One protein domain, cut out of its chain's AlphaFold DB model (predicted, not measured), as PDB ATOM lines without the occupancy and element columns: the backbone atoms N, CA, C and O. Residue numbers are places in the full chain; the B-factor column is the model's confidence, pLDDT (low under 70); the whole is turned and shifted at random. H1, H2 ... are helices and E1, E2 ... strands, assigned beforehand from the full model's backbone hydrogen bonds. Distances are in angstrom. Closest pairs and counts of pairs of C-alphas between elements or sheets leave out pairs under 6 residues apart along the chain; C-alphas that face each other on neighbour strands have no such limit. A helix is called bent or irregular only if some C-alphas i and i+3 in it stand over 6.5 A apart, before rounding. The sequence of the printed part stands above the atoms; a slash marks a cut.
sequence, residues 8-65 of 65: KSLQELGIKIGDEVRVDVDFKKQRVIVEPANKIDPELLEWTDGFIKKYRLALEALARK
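AT A GLANCE: This is residues 8 to 65 of the 65 residues of an uncharacterized protein of Parcubacteria group bacterium GW2011_GWA2_45_30 (UniProt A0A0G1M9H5). A two-stranded hairpin, E1 and E2, stands toward one end of an elongated model, and residues 40 to 65 stick out from it as a long arm holding the kinked helix H2. The short helix H1 comes before the hairpin. The 58 printed residues run H1, E1, E2, H2, class mixed; the sheet E1 - E2 is antiparallel. The whole is extended, radius of gyration of the C-alphas 17.9 A, spans 46 by 29 by 23 A.

IN THESE COORDINATES: E1 is residues 21 to 26, 16.0 A long, from C-alpha 21 at (13.695, -14.806, 35.592). E2 is residues 31 to 36, 16.6 A. H2, residues 42 to 63, spans 26.4 A and ends with C-alpha 63 at (11.523, -38.068, 61.552). H1 is residues 8 to 12.

HOW THE PARTS SIT: E1 and E2 form a hairpin, antiparallel at 158 degrees; N 24 and O 33 are 2.9 A apart, within hydrogen-bond range. H2 is irregular, C-alphas 54 and 57 being 8.2 A apart, with a kink of 76 degrees near residue 57. Every O i to N i+4 pair is within range in H1, 16 of 18 in H2. H2 is apart from E1 and H1.

THE WHOLE: C-alphas 27 and 65, the farthest apart, are 47.5 A apart. The printed part has no cut and no long link. Residues 38 to 40 and 65 have pLDDT under 70.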
ATOM      1  N   LYS A   8      17.388  -3.634  46.399       88.62
ATOM      2  CA  LYS A   8      17.078  -4.326  47.656       88.62
ATOM      3  C   LYS A   8      16.087  -5.473  47.434       88.62
ATOM      4  O   LYS A   8      16.348  -6.585  47.868       88.62
ATOM      5  N   SER A   9      15.018  -5.225  46.676       85.88
ATOM      6  CA  SER A   9      14.009  -6.239  46.354       85.88
ATOM      7  C   SER A   9      14.587  -7.387  45.524       85.88
ATOM      8  O   SER A   9      14.272  -8.542  45.780       85.88
ATOM      9  N   LEU A  10      15.474  -7.088  44.568       84.50
ATOM     10  CA  LEU A  10      16.163  -8.120  43.784       84.50
ATOM     11  C   LEU A  10      17.090  -8.983  44.657       84.50
ATOM     12  O   LEU A  10      17.123 -10.196  44.483       84.50
ATOM     13  N   GLN A  11      17.790  -8.382  45.625       84.88
ATOM     14  CA  GLN A  11      18.641  -9.114  46.572       84.88
ATOM     15  C   GLN A  11      17.841 -10.032  47.498       84.88
ATOM     16  O   GLN A  11      18.261 -11.162  47.723       84.88
ATOM     17  N   GLU A  12      16.694  -9.575  48.005       85.69
ATOM     18  CA  GLU A  12      15.801 -10.402  48.832       85.69
ATOM     19  C   GLU A  12      15.219 -11.587  48.048       85.69
ATOM     20  O   GLU A  12      14.987 -12.649  48.619       85.69
ATOM     21  N   LEU A  13      15.054 -11.435  46.730       81.56
ATOM     22  CA  LEU A  13      14.658 -12.510  45.815       81.56
ATOM     23  C   LEU A  13      15.838 -13.373  45.334       81.56
ATOM     24  O   LEU A  13      15.625 -14.341  44.610       81.56
ATOM     25  N   GLY A  14      17.080 -13.029  45.696       83.06
ATOM     26  CA  GLY A  14      18.284 -13.729  45.239       83.06
ATOM     27  C   GLY A  14      18.620 -13.536  43.755       83.06
ATOM     28  O   GLY A  14      19.476 -14.246  43.237       83.06
ATOM     29  N   ILE A  15      17.983 -12.579  43.074       84.25
ATOM     30  CA  ILE A  15      18.134 -12.324  41.636       84.25
ATOM     31  C   ILE A  15      19.298 -11.355  41.408       84.25
ATOM     32  O   ILE A  15      19.330 -10.255  41.972       84.25
ATOM     33  N   LYS A  16      20.251 -11.726  40.549       84.81
ATOM     34  CA  LYS A  16      21.357 -10.859  40.127       84.81
ATOM     35  C   LYS A  16      21.149 -10.361  38.701       84.81
ATOM     36  O   LYS A  16      20.322 -10.845  37.934       84.81
ATOM     37  N   ILE A  17      21.915  -9.338  38.336       82.56
ATOM     38  CA  ILE A  17      21.925  -8.839  36.960       82.56
ATOM     39  C   ILE A  17      22.470  -9.952  36.059       82.56
ATOM     40  O   ILE A  17      23.574 -10.439  36.295       82.56
ATOM     41  N   GLY A  18      21.702 -10.317  35.033       83.00
ATOM     42  CA  GLY A  18      22.035 -11.407  34.115       83.00
ATOM     43  C   GLY A  18      21.388 -12.751  34.457       83.00
ATOM     44  O   GLY A  18      21.508 -13.666  33.651       83.00
ATOM     45  N   ASP A  19      20.685 -12.872  35.592       83.62
ATOM     46  CA  ASP A  19      19.885 -14.064  35.887       83.62
ATOM     47  C   ASP A  19      18.663 -14.171  34.968       83.62
ATOM     48  O   ASP A  19      18.026 -13.177  34.604       83.62
ATOM     49  N   GLU A  20      18.315 -15.410  34.637       84.19
ATOM     50  CA  GLU A  20      17.050 -15.731  33.994       84.19
ATOM     51  C   GLU A  20      15.933 -15.668  35.043       84.19
ATOM     52  O   GLU A  20      16.036 -16.220  36.141       84.19
ATOM     53  N   VAL A  21      14.854 -14.965  34.713       87.81
ATOM     54  CA  VAL A  21      13.695 -14.806  35.592       87.81
ATOM     55  C   VAL A  21      12.432 -15.135  34.826       87.81
ATOM     56  O   VAL A  21      12.308 -14.837  33.635       87.81
ATOM     57  N   ARG A  22      11.468 -15.729  35.521       87.44
ATOM     58  CA  ARG A  22      10.120 -15.891  34.997       87.44
ATOM     59  C   ARG A  22       9.329 -14.629  35.314       87.44
ATOM     60  O   ARG A  22       9.296 -14.181  36.459       87.44
ATOM     61  N   VAL A  23       8.692 -14.067  34.291       88.75
ATOM     62  CA  VAL A  23       7.801 -12.912  34.423       88.75
ATOM     63  C   VAL A  23       6.402 -13.340  34.015       88.75
ATOM     64  O   VAL A  23       6.199 -13.790  32.889       88.75
ATOM     65  N   ASP A  24       5.450 -13.196  34.928       90.12
ATOM     66  CA  ASP A  24       4.038 -13.488  34.698       90.12
ATOM     67  C   ASP A  24       3.186 -12.235  34.951       90.12
ATOM     68  O   ASP A  24       3.538 -11.376  35.767       90.12
ATOM     69  N   VAL A  25       2.076 -12.104  34.225       92.88
ATOM     70  CA  VAL A  25       1.175 -10.949  34.322       92.88
ATOM     71  C   VAL A  25      -0.200 -11.435  34.747       92.88
ATOM     72  O   VAL A  25      -0.955 -12.018  33.970       92.88
ATOM     73  N   ASP A  26      -0.568 -11.119  35.984       92.44
ATOM     74  CA  ASP A  26      -1.911 -11.365  36.491       92.44
ATOM     75  C   ASP A  26      -2.804 -10.182  36.099       92.44
ATOM     76  O   ASP A  26      -2.894  -9.168  36.800       92.44
ATOM     77  N   PHE A  27      -3.464 -10.319  34.946       93.31
ATOM     78  CA  PHE A  27      -4.357  -9.302  34.384       93.31
ATOM     79  C   PHE A  27      -5.557  -8.983  35.280       93.31
ATOM     80  O   PHE A  27      -6.047  -7.856  35.260       93.31
ATOM     81  N   LYS A  28      -6.026  -9.944  36.086       93.56
ATOM     82  CA  LYS A  28      -7.178  -9.732  36.977       93.56
ATOM     83  C   LYS A  28      -6.831  -8.790  38.121       93.56
ATOM     84  O   LYS A  28      -7.684  -8.027  38.562       93.56
ATOM     85  N   LYS A  29      -5.592  -8.863  38.607       94.69
ATOM     86  CA  LYS A  29      -5.095  -8.051  39.724       94.69
ATOM     87  C   LYS A  29      -4.154  -6.928  39.289       94.69
ATOM     88  O   LYS A  29      -3.608  -6.253  40.153       94.69
ATOM     89  N   GLN A  30      -3.952  -6.750  37.981       92.31
ATOM     90  CA  GLN A  30      -3.050  -5.757  37.388       92.31
ATOM     91  C   GLN A  30      -1.648  -5.760  38.019       92.31
ATOM     92  O   GLN A  30      -1.085  -4.711  38.327       92.31
ATOM     93  N   ARG A  31      -1.077  -6.950  38.233       92.19
ATOM     94  CA  ARG A  31       0.241  -7.115  38.867       92.19
ATOM     95  C   ARG A  31       1.189  -7.915  37.985       92.19
ATOM     96  O   ARG A  31       0.771  -8.840  37.290       92.19
ATOM     97  N   VAL A  32       2.468  -7.566  38.069       89.50
ATOM     98  CA  VAL A  32       3.571  -8.319  37.463       89.50
ATOM     99  C   VAL A  32       4.229  -9.142  38.559       89.50
ATOM    100  O   VAL A  32       4.571  -8.613  39.617       89.50
ATOM    101  N   ILE A  33       4.372 -10.434  38.310       89.25
ATOM    102  CA  ILE A  33       5.007 -11.391  39.207       89.25
ATOM    103  C   ILE A  33       6.368 -11.714  38.599       89.25
ATOM    104  O   ILE A  33       6.449 -12.089  37.430       89.25
ATOM    105  N   VAL A  34       7.431 -11.506  39.373       88.12
ATOM    106  CA  VAL A  34       8.808 -11.805  38.968       88.12
ATOM    107  C   VAL A  34       9.363 -12.836  39.930       88.12
ATOM    108  O   VAL A  34       9.413 -12.594  41.135       88.12
ATOM    109  N   GLU A  35       9.777 -13.973  39.389       85.69
ATOM    110  CA  GLU A  35      10.289 -15.104  40.155       85.69
ATOM    111  C   GLU A  35      11.633 -15.554  39.567       85.69
ATOM    112  O   GLU A  35      11.813 -15.499  38.344       85.69
ATOM    113  N   PRO A  36      12.589 -16.009  40.398       82.25
ATOM    114  CA  PRO A  36      13.802 -16.640  39.893       82.25
ATOM    115  C   PRO A  36      13.426 -17.801  38.973       82.25
ATOM    116  O   PRO A  36      12.566 -18.615  39.327       82.25
ATOM    117  N   ALA A  37      14.068 -17.916  37.809       77.12
ATOM    118  CA  ALA A  37      13.949 -19.123  37.007       77.12
ATOM    119  C   ALA A  37      14.769 -20.219  37.698       77.12
ATOM    120  O   ALA A  37      15.903 -20.509  37.322       77.12
ATOM    121  N   ASN A  38      14.228 -20.797  38.773       68.31
ATOM    122  CA  ASN A  38      14.823 -21.966  39.397       68.31
ATOM    123  C   ASN A  38      14.851 -23.075  38.344       68.31
ATOM    124  O   ASN A  38      13.838 -23.724  38.080       68.31
ATOM    125  N   LYS A  39      16.022 -23.294  37.744       60.25
ATOM    126  CA  LYS A  39      16.338 -24.506  36.993       60.25
ATOM    127  C   LYS A  39      16.513 -25.615  38.018       60.25
ATOM    128  O   LYS A  39      17.635 -25.997  38.335       60.25
ATOM    129  N   ILE A  40      15.414 -26.077  38.619       64.75
ATOM    130  CA  ILE A  40      15.480 -27.388  39.251       64.75
ATOM    131  C   ILE A  40      15.645 -28.356  38.098       64.75
ATOM    132  O   ILE A  40      14.788 -28.428  37.215       64.75
ATOM    133  N   ASP A  41      16.799 -29.008  38.078       73.06
ATOM    134  CA  ASP A  41      17.103 -29.992  37.063       73.06
ATOM    135  C   ASP A  41      15.998 -31.066  37.090       73.06
ATOM    136  O   ASP A  41      15.709 -31.612  38.163       73.06
ATOM    137  N   PRO A  42      15.300 -31.317  35.969       74.56
ATOM    138  CA  PRO A  42      14.197 -32.270  35.948       74.56
ATOM    139  C   PRO A  42      14.665 -33.676  36.346       74.56
ATOM    140  O   PRO A  42      13.919 -34.383  37.019       74.56
ATOM    141  N   GLU A  43      15.917 -34.039  36.044       78.69
ATOM    142  CA  GLU A  43      16.507 -35.314  36.451       78.69
ATOM    143  C   GLU A  43      16.687 -35.375  37.972       78.69
ATOM    144  O   GLU A  43      16.345 -36.375  38.604       78.69
ATOM    145  N   LEU A  44      17.140 -34.277  38.589       82.88
ATOM    146  CA  LEU A  44      17.222 -34.170  40.047       82.88
ATOM    147  C   LEU A  44      15.838 -34.310  40.690       82.88
ATOM    148  O   LEU A  44      15.710 -34.931  41.746       82.88
ATOM    149  N   LEU A  45      14.805 -33.738  40.073       85.19
ATOM    150  CA  LEU A  45      13.439 -33.753  40.590       85.19
ATOM    151  C   LEU A  45      12.837 -35.166  40.524       85.19
ATOM    152  O   LEU A  45      12.298 -35.647  41.523       85.19
ATOM    153  N   GLU A  46      13.015 -35.867  39.401       87.62
ATOM    154  CA  GLU A  46      12.633 -37.276  39.253       87.62
ATOM    155  C   GLU A  46      13.419 -38.190  40.198       87.62
ATOM    156  O   GLU A  46      12.838 -39.054  40.864       87.62
ATOM    157  N   TRP A  47      14.732 -37.979  40.318       91.62
ATOM    158  CA  TRP A  47      15.572 -38.740  41.237       91.62
ATOM    159  C   TRP A  47      15.135 -38.541  42.688       91.62
ATOM    160  O   TRP A  47      15.017 -39.509  43.442       91.62
ATOM    161  N   THR A  48      14.845 -37.297  43.074       90.44
ATOM    162  CA  THR A  48      14.395 -36.952  44.427       90.44
ATOM    163  C   THR A  48      13.052 -37.606  44.735       90.44
ATOM    164  O   THR A  48      12.887 -38.187  45.809       90.44
ATOM    165  N   ASP A  49      12.109 -37.593  43.792       90.56
ATOM    166  CA  ASP A  49      10.816 -38.262  43.951       90.56
ATOM    167  C   ASP A  49      10.979 -39.789  44.100       90.56
ATOM    168  O   ASP A  49      10.409 -40.404  45.010       90.56
ATOM    169  N   GLY A  50      11.840 -40.400  43.279       92.56
ATOM    170  CA  GLY A  50      12.183 -41.820  43.370       92.56
ATOM    171  C   GLY A  50      12.862 -42.193  44.691       92.56
ATOM    172  O   GLY A  50      12.521 -43.207  45.307       92.56
ATOM    173  N   PHE A  51      13.782 -41.354  45.167       93.25
ATOM    174  CA  PHE A  51      14.464 -41.520  46.448       93.25
ATOM    175  C   PHE A  51      13.472 -41.468  47.617       93.25
ATOM    176  O   PHE A  51      13.450 -42.379  48.449       93.25
ATOM    177  N   ILE A  52      12.597 -40.457  47.652       92.31
ATOM    178  CA  ILE A  52      11.572 -40.312  48.693       92.31
ATOM    179  C   ILE A  52      10.640 -41.525  48.698       92.31
ATOM    180  O   ILE A  52      10.373 -42.086  49.761       92.31
ATOM    181  N   LYS A  53      10.175 -41.977  47.526       92.94
ATOM    182  CA  LYS A  53       9.311 -43.162  47.414       92.94
ATOM    183  C   LYS A  53       9.994 -44.421  47.940       92.94
ATOM    184  O   LYS A  53       9.392 -45.153  48.725       92.94
ATOM    185  N   LYS A  54      11.247 -44.659  47.547       93.50
ATOM    186  CA  LYS A  54      12.007 -45.855  47.936       93.50
ATOM    187  C   LYS A  54      12.294 -45.907  49.435       93.50
ATOM    188  O   LYS A  54      12.251 -46.983  50.025       93.50
ATOM    189  N   TYR A  55      12.580 -44.763  50.050       94.06
ATOM    190  CA  TYR A  55      13.018 -44.690  51.444       94.06
ATOM    191  C   TYR A  55      11.963 -44.130  52.399       94.06
ATOM    192  O   TYR A  55      12.282 -43.851  53.552       94.06
ATOM    193  N   ARG A  56      10.701 -44.020  51.968       90.12
ATOM    194  CA  ARG A  56       9.611 -43.400  52.734       90.12
ATOM    195  C   ARG A  56       9.532 -43.876  54.184       90.12
ATOM    196  O   ARG A  56       9.587 -43.060  55.095       90.12
ATOM    197  N   LEU A  57       9.498 -45.190  54.403       90.94
ATOM    198  CA  LEU A  57       9.412 -45.768  55.749       90.94
ATOM    199  C   LEU A  57      10.636 -45.438  56.618       90.94
ATOM    200  O   LEU A  57      10.496 -45.199  57.815       90.94
ATOM    201  N   ALA A  58      11.831 -45.396  56.024       90.19
ATOM    202  CA  ALA A  58      13.063 -45.053  56.732       90.19
ATOM    203  C   ALA A  58      13.129 -43.556  57.069       90.19
ATOM    204  O   ALA A  58      13.557 -43.193  58.162       90.19
ATOM    205  N   LEU A  59      12.656 -42.695  56.162       90.12
ATOM    206  CA  LEU A  59      12.538 -41.254  56.386       90.12
ATOM    207  C   LEU A  59      11.515 -40.947  57.488       90.12
ATOM    208  O   LEU A  59      11.786 -40.136  58.367       90.12
ATOM    209  N   GLU A  60      10.372 -41.638  57.495       90.38
ATOM    210  CA  GLU A  60       9.358 -41.501  58.547       90.38
ATOM    211  C   GLU A  60       9.858 -42.004  59.909       90.38
ATOM    212  O   GLU A  60       9.576 -41.389  60.936       90.38
ATOM    213  N   ALA A  61      10.632 -43.093  59.934       90.62
ATOM    214  CA  ALA A  61      11.265 -43.583  61.157       90.62
ATOM    215  C   ALA A  61      12.337 -42.615  61.687       90.62
ATOM    216  O   ALA A  61      12.451 -42.441  62.899       90.62
ATOM    217  N   LEU A  62      13.089 -41.961  60.793       88.69
ATOM    218  CA  LEU A  62      14.067 -40.934  61.153       88.69
ATOM    219  C   LEU A  62      13.393 -39.672  61.703       88.69
ATOM    220  O   LEU A  62      13.876 -39.111  62.676       88.69
ATOM    221  N   ALA A  63      12.268 -39.252  61.120       86.69
ATOM    222  CA  ALA A  63      11.523 -38.068  61.552       86.69
ATOM    223  C   ALA A  63      10.816 -38.234  62.910       86.69
ATOM    224  O   ALA A  63      10.381 -37.250  63.501       86.69
ATOM    225  N   ARG A  64      10.657 -39.476  63.388       82.12
ATOM    226  CA  ARG A  64      10.076 -39.799  64.703       82.12
ATOM    227  C   ARG A  64      11.119 -39.904  65.824       82.12
ATOM    228  O   ARG A  64      10.735 -40.214  66.952       82.12
ATOM    229  N   LYS A  65      12.402 -39.691  65.522       55.78
ATOM    230  CA  LYS A  65      13.457 -39.466  66.517       55.78
ATOM    231  C   LYS A  65      13.581 -37.982  66.825       55.78
ATOM    232  O   LYS A  65      13.869 -37.687  68.002       55.78
TER     233      LYS A  65